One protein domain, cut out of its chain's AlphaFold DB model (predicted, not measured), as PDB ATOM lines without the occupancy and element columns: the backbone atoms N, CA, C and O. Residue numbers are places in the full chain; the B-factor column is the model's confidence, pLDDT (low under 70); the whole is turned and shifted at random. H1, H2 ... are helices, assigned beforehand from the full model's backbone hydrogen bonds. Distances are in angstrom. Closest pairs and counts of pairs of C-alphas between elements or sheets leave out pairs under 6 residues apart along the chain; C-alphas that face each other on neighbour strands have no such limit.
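Overview. This is residues 2 to 90 of the 93 residues of an uncharacterized protein of Bibersteinia trehalosi Y31 (UniProt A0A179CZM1). One very long helix, H1, sticks out as a free arm over residues 2 to 25, and its last part joins a small helical body. There the chain turns tightly into H2, which opens away from H1 as a V, and H4 folds back alongside H2 into the V, with the short H3 at the turn between H2 and H4. The printed part has 89 residues, with four named helices in the order H1, H2, H3, H4 and no named strand; the class is all helix. The whole is only just loose, close to extended, with a radius of gyration of the C-alphas of 17.8 A, and it spans 61 by 29 by 14 A, the arm of H1 making much of the length.

Along the chain. H1 is residues 2 to 39, from C-alpha 2 at (-0.032, 4.294, -34.518) to C-alpha 39 at (3.877, -51.970, -37.613), 56.5 A. H2 is residues 42 to 58, 24.1 A long, and begins with C-alpha 42 at (-2.547, -55.660, -31.083). H3 is residues 60 to 63, 5.3 A. H4 is residues 67 to 88, 31.8 A, and ends with C-alpha 88 at (-9.716, -53.080, -31.584).

Arrangement. H4 is the hub and touches the three other helices. H1 touches H4 with residues 30 to 37 alone, meeting residues 79 to 86; their closest C-alphas, of Ala 37 and Met 83, are 6.6 A apart, and they run the same way at a shallow tilt of 25 degrees. H1 and H2 are close but not clearly touching, with C-alphas 37 and 45 closest at 6.9 A, and run opposite ways at a steep tilt of 40 degrees. H2 touches H4 with 25 pairs of C-alphas within 8 A; the closest, of Ser 49 and Ala 80, are 4.2 A apart, and the two run opposite ways at a shallow tilt of 28 degrees. H3 touches H4 at its residues 69 to 73 alone, the closest C-alphas being those of Phe 62 and Val 69, 6.1 A. H2 and H3 are close but not clearly touching, with C-alphas 56 and 62 closest at 5.9 A. H1 and H3 are apart. In H2 and H4 every O i to N i+4 pair is within hydrogen-bond range, in H1 33 of 34 are, and H3 is too short for such a pair.

Size, cuts and confidence. The two C-alphas farthest apart, of Glu 2 and Glu 43, are 61.1 A apart. Without residues 2 to 25, which stand free, the body of 65 residues spans 36 by 25 by 13 A. The printed part has no cut, and its three links are tight. The mean pLDDT of the printed part is 86.8, and residue 2 is under 70.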
ATOM      1  N   GLU A   2      -0.323   5.030 -33.263       67.12
ATOM      2  CA  GLU A   2      -0.032   4.294 -34.518       67.12
ATOM      3  C   GLU A   2       1.074   3.228 -34.387       67.12
ATOM      4  O   GLU A   2       0.879   2.110 -34.857       67.12
ATOM      5  N   ASN A   3       2.173   3.513 -33.675       75.62
ATOM      6  CA  ASN A   3       3.238   2.518 -33.450       75.62
ATOM      7  C   ASN A   3       2.779   1.295 -32.642       75.62
ATOM      8  O   ASN A   3       3.116   0.176 -33.003       75.62
ATOM      9  N   GLN A   4       1.944   1.482 -31.614       85.44
ATOM     10  CA  GLN A   4       1.428   0.366 -30.806       85.44
ATOM     11  C   GLN A   4       0.506  -0.549 -31.622       85.44
ATOM     12  O   GLN A   4       0.505  -1.760 -31.435       85.44
ATOM     13  N   LEU A   5      -0.266   0.015 -32.557       92.12
ATOM     14  CA  LEU A   5      -1.116  -0.768 -33.455       92.12
ATOM     15  C   LEU A   5      -0.288  -1.576 -34.465       92.12
ATOM     16  O   LEU A   5      -0.666  -2.693 -34.810       92.12
ATOM     17  N   ALA A   6       0.819  -1.012 -34.955       90.62
ATOM     18  CA  ALA A   6       1.736  -1.711 -35.851       90.62
ATOM     19  C   ALA A   6       2.477  -2.852 -35.132       90.62
ATOM     20  O   ALA A   6       2.563  -3.951 -35.672       90.62
ATOM     21  N   GLU A   7       2.935  -2.622 -33.900       91.75
ATOM     22  CA  GLU A   7       3.561  -3.645 -33.049       91.75
ATOM     23  C   GLU A   7       2.601  -4.808 -32.763       91.75
ATOM     24  O   GLU A   7       2.938  -5.956 -33.041       91.75
ATOM     25  N   LEU A   8       1.364  -4.518 -32.344       94.25
ATOM     26  CA  LEU A   8       0.327  -5.535 -32.120       94.25
ATOM     27  C   LEU A   8       0.011  -6.357 -33.374       94.25
ATOM     28  O   LEU A   8      -0.205  -7.563 -33.290       94.25
ATOM     29  N   LYS A   9      -0.024  -5.726 -34.555       94.19
ATOM     30  CA  LYS A   9      -0.224  -6.452 -35.819       94.19
ATOM     31  C   LYS A   9       0.930  -7.409 -36.103       94.19
ATOM     32  O   LYS A   9       0.670  -8.554 -36.454       94.19
ATOM     33  N   ASN A  10       2.167  -6.961 -35.902       94.00
ATOM     34  CA  ASN A  10       3.348  -7.800 -36.095       94.00
ATOM     35  C   ASN A  10       3.368  -8.984 -35.116       94.00
ATOM     36  O   ASN A  10       3.690 -10.098 -35.518       94.00
ATOM     37  N   GLU A  11       2.977  -8.773 -33.857       94.88
ATOM     38  CA  GLU A  11       2.849  -9.855 -32.872       94.88
ATOM     39  C   GLU A  11       1.764 -10.863 -33.264       94.88
ATOM     40  O   GLU A  11       1.989 -12.069 -33.189       94.88
ATOM     41  N   ILE A  12       0.601 -10.396 -33.733       94.25
ATOM     42  CA  ILE A  12      -0.471 -11.276 -34.220       94.25
ATOM     43  C   ILE A  12      -0.000 -12.098 -35.424       94.25
ATOM     44  O   ILE A  12      -0.301 -13.289 -35.502       94.25
ATOM     45  N   GLU A  13       0.720 -11.481 -36.361       94.81
ATOM     46  CA  GLU A  13       1.279 -12.166 -37.529       94.81
ATOM     47  C   GLU A  13       2.276 -13.250 -37.096       94.81
ATOM     48  O   GLU A  13       2.145 -14.404 -37.497       94.81
ATOM     49  N   ALA A  14       3.198 -12.915 -36.187       89.81
ATOM     50  CA  ALA A  14       4.172 -13.857 -35.644       89.81
ATOM     51  C   ALA A  14       3.502 -15.032 -34.913       89.81
ATOM     52  O   ALA A  14       3.891 -16.186 -35.095       89.81
ATOM     53  N   LEU A  15       2.458 -14.760 -34.123       89.44
ATOM     54  CA  LEU A  15       1.679 -15.794 -33.441       89.44
ATOM     55  C   LEU A  15       0.926 -16.696 -34.425       89.44
ATOM     56  O   LEU A  15       0.853 -17.903 -34.197       89.44
ATOM     57  N   ARG A  16       0.393 -16.149 -35.526       88.62
ATOM     58  CA  ARG A  16      -0.244 -16.948 -36.586       88.62
ATOM     59  C   ARG A  16       0.752 -17.866 -37.277       88.62
ATOM     60  O   ARG A  16       0.462 -19.047 -37.421       88.62
ATOM     61  N   THR A  17       1.930 -17.361 -37.637       89.19
ATOM     62  CA  THR A  17       2.987 -18.189 -38.231       89.19
ATOM     63  C   THR A  17       3.404 -19.312 -37.284       89.19
ATOM     64  O   THR A  17       3.422 -20.475 -37.682       89.19
ATOM     65  N   ALA A  18       3.637 -19.004 -36.004       80.00
ATOM     66  CA  ALA A  18       3.953 -20.023 -35.004       80.00
ATOM     67  C   ALA A  18       2.824 -21.062 -34.854       80.00
ATOM     68  O   ALA A  18       3.084 -22.254 -34.686       80.00
ATOM     69  N   GLN A  19       1.558 -20.638 -34.944       78.94
ATOM     70  CA  GLN A  19       0.410 -21.543 -34.912       78.94
ATOM     71  C   GLN A  19       0.376 -22.481 -36.128       78.94
ATOM     72  O   GLN A  19       0.123 -23.675 -35.961       78.94
ATOM     73  N   GLU A  20       0.629 -21.972 -37.334       84.88
ATOM     74  CA  GLU A  20       0.691 -22.775 -38.562       84.88
ATOM     75  C   GLU A  20       1.833 -23.801 -38.508       84.88
ATOM     76  O   GLU A  20       1.629 -24.977 -38.821       84.88
ATOM     77  N   GLU A  21       3.012 -23.398 -38.029       81.62
ATOM     78  CA  GLU A  21       4.156 -24.294 -37.827       81.62
ATOM     79  C   GLU A  21       3.837 -25.408 -36.822       81.62
ATOM     80  O   GLU A  21       4.099 -26.585 -37.085       81.62
ATOM     81  N   LEU A  22       3.204 -25.070 -35.695       79.12
ATOM     82  CA  LEU A  22       2.768 -26.055 -34.704       79.12
ATOM     83  C   LEU A  22       1.734 -27.032 -35.278       79.12
ATOM     84  O   LEU A  22       1.798 -28.228 -34.991       79.12
ATOM     85  N   GLN A  23       0.805 -26.559 -36.111       75.69
ATOM     86  CA  GLN A  23      -0.168 -27.424 -36.782       75.69
ATOM     87  C   GLN A  23       0.497 -28.382 -37.777       75.69
ATOM     88  O   GLN A  23       0.144 -29.564 -37.813       75.69
ATOM     89  N   LEU A  24       1.478 -27.907 -38.550       80.31
ATOM     90  CA  LEU A  24       2.260 -28.745 -39.461       80.31
ATOM     91  C   LEU A  24       3.033 -29.827 -38.702       80.31
ATOM     92  O   LEU A  24       2.972 -31.001 -39.074       80.31
ATOM     93  N   LEU A  25       3.708 -29.453 -37.612       79.00
ATOM     94  CA  LEU A  25       4.438 -30.394 -36.760       79.00
ATOM     95  C   LEU A  25       3.501 -31.439 -36.143       79.00
ATOM     96  O   LEU A  25       3.815 -32.629 -36.173       79.00
ATOM     97  N   LEU A  26       2.328 -31.025 -35.657       75.38
ATOM     98  CA  LEU A  26       1.314 -31.940 -35.130       75.38
ATOM     99  C   LEU A  26       0.799 -32.906 -36.208       75.38
ATOM    100  O   LEU A  26       0.654 -34.106 -35.958       75.38
ATOM    101  N   GLY A  27       0.558 -32.407 -37.422       74.19
ATOM    102  CA  GLY A  27       0.169 -33.227 -38.569       74.19
ATOM    103  C   GLY A  27       1.227 -34.276 -38.914       74.19
ATOM    104  O   GLY A  27       0.906 -35.461 -39.043       74.19
ATOM    105  N   ALA A  28       2.497 -33.870 -38.991       79.62
ATOM    106  CA  ALA A  28       3.621 -34.772 -39.236       79.62
ATOM    107  C   ALA A  28       3.766 -35.822 -38.122       79.62
ATOM    108  O   ALA A  28       3.937 -37.008 -38.406       79.62
ATOM    109  N   GLN A  29       3.627 -35.414 -36.858       79.94
ATOM    110  CA  GLN A  29       3.691 -36.319 -35.714       79.94
ATOM    111  C   GLN A  29       2.576 -37.371 -35.763       79.94
ATOM    112  O   GLN A  29       2.840 -38.554 -35.559       79.94
ATOM    113  N   LYS A  30       1.345 -36.977 -36.111       77.56
ATOM    114  CA  LYS A  30       0.223 -37.912 -36.287       77.56
ATOM    115  C   LYS A  30       0.487 -38.927 -37.402       77.56
ATOM    116  O   LYS A  30       0.168 -40.104 -37.240       77.56
ATOM    117  N   LEU A  31       1.086 -38.501 -38.516       82.56
ATOM    118  CA  LEU A  31       1.472 -39.407 -39.604       82.56
ATOM    119  C   LEU A  31       2.542 -40.409 -39.159       82.56
ATOM    120  O   LEU A  31       2.398 -41.603 -39.421       82.56
ATOM    121  N   LEU A  32       3.572 -39.948 -38.444       81.94
ATOM    122  CA  LEU A  32       4.611 -40.819 -37.885       81.94
ATOM    123  C   LEU A  32       4.021 -41.824 -36.894       81.94
ATOM    124  O   LEU A  32       4.331 -43.010 -36.951       81.94
ATOM    125  N   PHE A  33       3.121 -41.370 -36.026       81.25
ATOM    126  CA  PHE A  33       2.403 -42.220 -35.089       81.25
ATOM    127  C   PHE A  33       1.555 -43.284 -35.779       81.25
ATOM    128  O   PHE A  33       1.640 -44.447 -35.396       81.25
ATOM    129  N   ASN A  34       0.808 -42.923 -36.824       78.19
ATOM    130  CA  ASN A  34       0.068 -43.886 -37.638       78.19
ATOM    131  C   ASN A  34       0.999 -44.921 -38.286       78.19
ATOM    132  O   ASN A  34       0.685 -46.108 -38.282       78.19
ATOM    133  N   ALA A  35       2.141 -44.485 -38.825       81.81
ATOM    134  CA  ALA A  35       3.112 -45.376 -39.452       81.81
ATOM    135  C   ALA A  35       3.724 -46.358 -38.443       81.81
ATOM    136  O   ALA A  35       3.814 -47.550 -38.727       81.81
ATOM    137  N   VAL A  36       4.087 -45.883 -37.246       81.94
ATOM    138  CA  VAL A  36       4.573 -46.747 -36.160       81.94
ATOM    139  C   VAL A  36       3.476 -47.718 -35.733       81.94
ATOM    140  O   VAL A  36       3.714 -48.923 -35.708       81.94
ATOM    141  N   ALA A  37       2.265 -47.224 -35.470       80.06
ATOM    142  CA  ALA A  37       1.130 -48.045 -35.065       80.06
ATOM    143  C   ALA A  37       0.831 -49.160 -36.078       80.06
ATOM    144  O   ALA A  37       0.619 -50.301 -35.680       80.06
ATOM    145  N   ALA A  38       0.915 -48.886 -37.381       82.12
ATOM    146  CA  ALA A  38       0.707 -49.886 -38.428       82.12
ATOM    147  C   ALA A  38       1.688 -51.074 -38.370       82.12
ATOM    148  O   ALA A  38       1.363 -52.153 -38.859       82.12
ATOM    149  N   THR A  39       2.869 -50.901 -37.766       85.56
ATOM    150  CA  THR A  39       3.877 -51.970 -37.613       85.56
ATOM    151  C   THR A  39       3.747 -52.760 -36.312       85.56
ATOM    152  O   THR A  39       4.415 -53.781 -36.141       85.56
ATOM    153  N   LEU A  40       2.906 -52.299 -35.384       88.19
ATOM    154  CA  LEU A  40       2.699 -52.939 -34.094       88.19
ATOM    155  C   LEU A  40       1.557 -53.955 -34.157       88.19
ATOM    156  O   LEU A  40       0.523 -53.731 -34.793       88.19
ATOM    157  N   ASP A  41       1.747 -55.064 -33.449       91.25
ATOM    158  CA  ASP A  41       0.676 -56.002 -33.138       91.25
ATOM    159  C   ASP A  41      -0.293 -55.419 -32.093       91.25
ATOM    160  O   ASP A  41      -0.016 -54.417 -31.421       91.25
ATOM    161  N   LYS A  42      -1.455 -56.066 -31.972       89.62
ATOM    162  CA  LYS A  42      -2.547 -55.660 -31.083       89.62
ATOM    163  C   LYS A  42      -2.090 -55.475 -29.632       89.62
ATOM    164  O   LYS A  42      -2.423 -54.465 -29.016       89.62
ATOM    165  N   GLU A  43      -1.320 -56.418 -29.094       92.25
ATOM    166  CA  GLU A  43      -0.881 -56.399 -27.693       92.25
ATOM    167  C   GLU A  43       0.019 -55.195 -27.409       92.25
ATOM    168  O   GLU A  43      -0.184 -54.481 -26.425       92.25
ATOM    169  N   LYS A  44       0.969 -54.899 -28.304       92.50
ATOM    170  CA  LYS A  44       1.839 -53.724 -28.170       92.50
ATOM    171  C   LYS A  44       1.059 -52.419 -28.253       92.50
ATOM    172  O   LYS A  44       1.343 -51.501 -27.486       92.50
ATOM    173  N   LYS A  45       0.072 -52.322 -29.146       91.94
ATOM    174  CA  LYS A  45      -0.798 -51.138 -29.236       91.94
ATOM    175  C   LYS A  45      -1.572 -50.909 -27.939       91.94
ATOM    176  O   LYS A  45      -1.575 -49.792 -27.422       91.94
ATOM    177  N   GLN A  46      -2.167 -51.964 -27.380       92.62
ATOM    178  CA  GLN A  46      -2.883 -51.894 -26.103       92.62
ATOM    179  C   GLN A  46      -1.951 -51.507 -24.953       92.62
ATOM    180  O   GLN A  46      -2.280 -50.604 -24.187       92.62
ATOM    181  N   ALA A  47      -0.764 -52.115 -24.873       92.38
ATOM    182  CA  ALA A  47       0.225 -51.801 -23.845       92.38
ATOM    183  C   ALA A  47       0.686 -50.336 -23.907       92.38
ATOM    184  O   ALA A  47       0.774 -49.676 -22.874       92.38
ATOM    185  N   ILE A  48       0.934 -49.801 -25.107       91.00
ATOM    186  CA  ILE A  48       1.302 -48.390 -25.291       91.00
ATOM    187  C   ILE A  48       0.152 -47.470 -24.880       91.00
ATOM    188  O   ILE A  48       0.382 -46.505 -24.154       91.00
ATOM    189  N   SER A  49      -1.074 -47.763 -25.321       93.88
ATOM    190  CA  SER A  49      -2.253 -46.977 -24.945       93.88
ATOM    191  C   SER A  49      -2.415 -46.926 -23.423       93.88
ATOM    192  O   SER A  49      -2.492 -45.842 -22.841       93.88
ATOM    193  N   GLN A  50      -2.354 -48.090 -22.772       95.50
ATOM    194  CA  GLN A  50      -2.472 -48.225 -21.325       95.50
ATOM    195  C   GLN A  50      -1.351 -47.490 -20.580       95.50
ATOM    196  O   GLN A  50      -1.633 -46.723 -19.662       95.50
ATOM    197  N   ALA A  51      -0.093 -47.647 -21.004       94.56
ATOM    198  CA  ALA A  51       1.045 -46.971 -20.381       94.56
ATOM    199  C   ALA A  51       0.923 -45.441 -20.456       94.56
ATOM    200  O   ALA A  51       1.244 -44.740 -19.496       94.56
ATOM    201  N   ILE A  52       0.417 -44.906 -21.573       93.62
ATOM    202  CA  ILE A  52       0.166 -43.468 -21.702       93.62
ATOM    203  C   ILE A  52      -0.960 -43.036 -20.759       93.62
ATOM    204  O   ILE A  52      -0.812 -42.029 -20.069       93.62
ATOM    205  N   TYR A  53      -2.064 -43.784 -20.690       95.31
ATOM    206  CA  TYR A  53      -3.150 -43.494 -19.754       95.31
ATOM    207  C   TYR A  53      -2.681 -43.491 -18.299       95.31
ATOM    208  O   TYR A  53      -3.021 -42.581 -17.541       95.31
ATOM    209  N   GLU A  54      -1.875 -44.470 -17.904       95.62
ATOM    210  CA  GLU A  54      -1.297 -44.541 -16.564       95.62
ATOM    211  C   GLU A  54      -0.375 -43.356 -16.295       95.62
ATOM    212  O   GLU A  54      -0.525 -42.684 -15.275       95.62
ATOM    213  N   MET A  55       0.523 -43.032 -17.225       94.69
ATOM    214  CA  MET A  55       1.427 -41.890 -17.105       94.69
ATOM    215  C   MET A  55       0.655 -40.569 -16.941       94.69
ATOM    216  O   MET A  55       0.959 -39.784 -16.042       94.69
ATOM    217  N   LEU A  56      -0.366 -40.331 -17.772       93.81
ATOM    218  CA  LEU A  56      -1.166 -39.102 -17.739       93.81
ATOM    219  C   LEU A  56      -1.967 -38.936 -16.440       93.81
ATOM    220  O   LEU A  56      -2.221 -37.804 -16.034       93.81
ATOM    221  N   ASN A  57      -2.377 -40.037 -15.804       93.19
ATOM    222  CA  ASN A  57      -3.191 -40.010 -14.585       93.19
ATOM    223  C   ASN A  57      -2.372 -40.137 -13.289       93.19
ATOM    224  O   ASN A  57      -2.872 -39.791 -12.222       93.19
ATOM    225  N   SER A  58      -1.135 -40.635 -13.358       90.56
ATOM    226  CA  SER A  58      -0.271 -40.843 -12.185       90.56
ATOM    227  C   SER A  58       0.712 -39.700 -11.934       90.56
ATOM    228  O   SER A  58       1.095 -39.466 -10.787       90.56
ATOM    229  N   HIS A  59       1.120 -38.965 -12.974       90.00
ATOM    230  CA  HIS A  59       2.102 -37.893 -12.835       90.00
ATOM    231  C   HIS A  59       1.448 -36.512 -12.735       90.00
ATOM    232  O   HIS A  59       0.826 -36.022 -13.677       90.00
ATOM    233  N   ALA A  60       1.688 -35.836 -11.606       88.06
ATOM    234  CA  ALA A  60       1.143 -34.510 -11.298       88.06
ATOM    235  C   ALA A  60       1.493 -33.431 -12.338       88.06
ATOM    236  O   ALA A  60       0.717 -32.496 -12.519       88.06
ATOM    237  N   VAL A  61       2.611 -33.587 -13.063       88.38
ATOM    238  CA  VAL A  61       3.014 -32.662 -14.135       88.38
ATOM    239  C   VAL A  61       1.937 -32.515 -15.209       88.38
ATOM    240  O   VAL A  61       1.797 -31.437 -15.757       88.38
ATOM    241  N   PHE A  62       1.128 -33.549 -15.474       89.12
ATOM    242  CA  PHE A  62       0.051 -33.496 -16.471       89.12
ATOM    243  C   PHE A  62      -1.274 -32.937 -15.931       89.12
ATOM    244  O   PHE A  62      -2.264 -32.904 -16.661       89.12
ATOM    245  N   SER A  63      -1.307 -32.513 -14.664       89.12
ATOM    246  CA  SER A  63      -2.449 -31.820 -14.048       89.12
ATOM    247  C   SER A  63      -2.256 -30.300 -13.982       89.12
ATOM    248  O   SER A  63      -3.148 -29.596 -13.512       89.12
ATOM    249  N   ASP A  64      -1.105 -29.796 -14.433       91.19
ATOM    250  CA  ASP A  64      -0.803 -28.367 -14.454       91.19
ATOM    251  C   ASP A  64      -1.632 -27.645 -15.542       91.19
ATOM    252  O   ASP A  64      -1.708 -28.131 -16.678       91.19
ATOM    253  N   PRO A  65      -2.290 -26.509 -15.228       88.81
ATOM    254  CA  PRO A  65      -3.069 -25.740 -16.198       88.81
ATOM    255  C   PRO A  65      -2.222 -24.946 -17.208       88.81
ATOM    256  O   PRO A  65      -2.797 -24.254 -18.052       88.81
ATOM    257  N   GLU A  66      -0.890 -25.002 -17.148       88.19
ATOM    258  CA  GLU A  66      -0.024 -24.349 -18.125       88.19
ATOM    259  C   GLU A  66      -0.347 -24.782 -19.575       88.19
ATOM    260  O   GLU A  66      -0.455 -25.979 -19.867       88.19
ATOM    261  N   PRO A  67      -0.446 -23.840 -20.539       80.69
ATOM    262  CA  PRO A  67      -0.817 -24.157 -21.921       80.69
ATOM    263  C   PRO A  67       0.060 -25.226 -22.584       80.69
ATOM    264  O   PRO A  67      -0.440 -26.052 -23.347       80.69
ATOM    265  N   VAL A  68       1.362 -25.236 -22.278       78.31
ATOM    266  CA  VAL A  68       2.311 -26.222 -22.816       78.31
ATOM    267  C   VAL A  68       2.037 -27.629 -22.281       78.31
ATOM    268  O   VAL A  68       2.082 -28.600 -23.039       78.31
ATOM    269  N   VAL A  69       1.673 -27.741 -21.002       82.69
ATOM    270  CA  VAL A  69       1.307 -29.008 -20.365       82.69
ATOM    271  C   VAL A  69      -0.006 -29.523 -20.941       82.69
ATOM    272  O   VAL A  69      -0.095 -30.694 -21.312       82.69
ATOM    273  N   LEU A  70      -1.005 -28.650 -21.091       85.69
ATOM    274  CA  LEU A  70      -2.291 -29.006 -21.689       85.69
ATOM    275  C   LEU A  70      -2.131 -29.495 -23.135       85.69
ATOM    276  O   LEU A  70      -2.726 -30.508 -23.514       85.69
ATOM    277  N   ALA A  71      -1.295 -28.826 -23.935       81.25
ATOM    278  CA  ALA A  71      -0.988 -29.250 -25.298       81.25
ATOM    279  C   ALA A  71      -0.311 -30.631 -25.327       81.25
ATOM    280  O   ALA A  71      -0.764 -31.527 -26.045       81.25
ATOM    281  N   ALA A  72       0.714 -30.844 -24.493       82.88
ATOM    282  CA  ALA A  72       1.399 -32.130 -24.382       82.88
ATOM    283  C   ALA A  72       0.442 -33.257 -23.956       82.88
ATOM    284  O   ALA A  72       0.416 -34.324 -24.577       82.88
ATOM    285  N   ARG A  73      -0.404 -33.001 -22.949       89.88
ATOM    286  CA  ARG A  73      -1.430 -33.936 -22.472       89.88
ATOM    287  C   ARG A  73      -2.403 -34.319 -23.589       89.88
ATOM    288  O   ARG A  73      -2.682 -35.502 -23.776       89.88
ATOM    289  N   ASN A  74      -2.902 -33.342 -24.345       87.81
ATOM    290  CA  ASN A  74      -3.845 -33.579 -25.440       87.81
ATOM    291  C   ASN A  74      -3.225 -34.398 -26.580       87.81
ATOM    292  O   ASN A  74      -3.892 -35.272 -27.142       87.81
ATOM    293  N   HIS A  75      -1.951 -34.167 -26.903       83.94
ATOM    294  CA  HIS A  75      -1.248 -34.947 -27.924       83.94
ATOM    295  C   HIS A  75      -1.068 -36.407 -27.498       83.94
ATOM    296  O   HIS A  75      -1.387 -37.317 -28.265       83.94
ATOM    297  N   LEU A  76      -0.624 -36.638 -26.261       88.38
ATOM    298  CA  LEU A  76      -0.460 -37.982 -25.707       88.38
ATOM    299  C   LEU A  76      -1.791 -38.736 -25.644       88.38
ATOM    300  O   LEU A  76      -1.861 -39.890 -26.061       88.38
ATOM    301  N   LEU A  77      -2.865 -38.070 -25.210       91.50
ATOM    302  CA  LEU A  77      -4.203 -38.660 -25.171       91.50
ATOM    303  C   LEU A  77      -4.697 -39.045 -26.573       91.50
ATOM    304  O   LEU A  77      -5.230 -40.133 -26.773       91.50
ATOM    305  N   THR A  78      -4.484 -38.169 -27.560       87.69
ATOM    306  CA  THR A  78      -4.831 -38.449 -28.961       87.69
ATOM    307  C   THR A  78      -4.112 -39.697 -29.470       87.69
ATOM    308  O   THR A  78      -4.722 -40.538 -30.128       87.69
ATOM    309  N   PHE A  79      -2.831 -39.847 -29.135       85.56
ATOM    310  CA  PHE A  79      -2.043 -41.006 -29.536       85.56
ATOM    311  C   PHE A  79      -2.484 -42.298 -28.833       85.56
ATOM    312  O   PHE A  79      -2.636 -43.327 -29.491       85.56
ATOM    313  N   ALA A  80      -2.765 -42.246 -27.528       90.88
ATOM    314  CA  ALA A  80      -3.286 -43.392 -26.781       90.88
ATOM    315  C   ALA A  80      -4.626 -43.886 -27.353       90.88
ATOM    316  O   ALA A  80      -4.815 -45.091 -27.526       90.88
ATOM    317  N   ASN A  81      -5.522 -42.959 -27.707       90.94
ATOM    318  CA  ASN A  81      -6.808 -43.270 -28.331       90.94
ATOM    319  C   ASN A  81      -6.654 -43.923 -29.702       90.94
ATOM    320  O   ASN A  81      -7.317 -44.915 -29.987       90.94
ATOM    321  N   LEU A  82      -5.752 -43.398 -30.529       87.25
ATOM    322  CA  LEU A  82      -5.446 -43.981 -31.830       87.25
ATOM    323  C   LEU A  82      -4.922 -45.421 -31.696       87.25
ATOM    324  O   LEU A  82      -5.349 -46.300 -32.439       87.25
ATOM    325  N   MET A  83      -4.018 -45.667 -30.744       88.88
ATOM    326  CA  MET A  83      -3.482 -47.007 -30.486       88.88
ATOM    327  C   MET A  83      -4.567 -47.984 -30.029       88.88
ATOM    328  O   MET A  83      -4.617 -49.101 -30.538       88.88
ATOM    329  N   ALA A  84      -5.449 -47.562 -29.118       91.00
ATOM    330  CA  ALA A  84      -6.579 -48.376 -28.669       91.00
ATOM    331  C   ALA A  84      -7.523 -48.715 -29.831       91.00
ATOM    332  O   ALA A  84      -7.783 -49.887 -30.085       91.00
ATOM    333  N   GLN A  85      -7.936 -47.705 -30.605       89.56
ATOM    334  CA  GLN A  85      -8.815 -47.892 -31.759       89.56
ATOM    335  C   GLN A  85      -8.230 -48.898 -32.762       89.56
ATOM    336  O   GLN A  85      -8.899 -49.843 -33.166       89.56
ATOM    337  N   GLN A  86      -6.959 -48.736 -33.136       86.44
ATOM    338  CA  GLN A  86      -6.319 -49.637 -34.097       86.44
ATOM    339  C   GLN A  86      -6.038 -51.039 -33.543       86.44
ATOM    340  O   GLN A  86      -5.773 -51.955 -34.322       86.44
ATOM    341  N   ALA A  87      -6.008 -51.211 -32.221       87.44
ATOM    342  CA  ALA A  87      -5.915 -52.526 -31.600       87.44
ATOM    343  C   ALA A  87      -7.259 -53.265 -31.671       87.44
ATOM    344  O   ALA A  87      -7.285 -54.470 -31.924       87.44
ATOM    345  N   ASP A  88      -8.361 -52.539 -31.485       86.44
ATOM    346  CA  ASP A  88      -9.716 -53.080 -31.584       86.44
ATOM    347  C   ASP A  88     -10.062 -53.448 -33.034       86.44
ATOM    348  O   ASP A  88     -10.595 -54.527 -33.279       86.44
ATOM    349  N   GLU A  89      -9.642 -52.632 -34.008       85.12
ATOM    350  CA  GLU A  89      -9.760 -52.924 -35.450       85.12
ATOM    351  C   GLU A  89      -8.964 -54.171 -35.895       85.12
ATOM    352  O   GLU A  89      -9.253 -54.754 -36.937       85.12
ATOM    353  N   GLN A  90      -7.963 -54.599 -35.117       72.06
ATOM    354  CA  GLN A  90      -7.189 -55.824 -35.357       72.06
ATOM    355  C   GLN A  90      -7.754 -57.056 -34.633       72.06
ATOM    356  O   GLN A  90      -7.156 -58.132 -34.697       72.06
TER     357      GLN A  90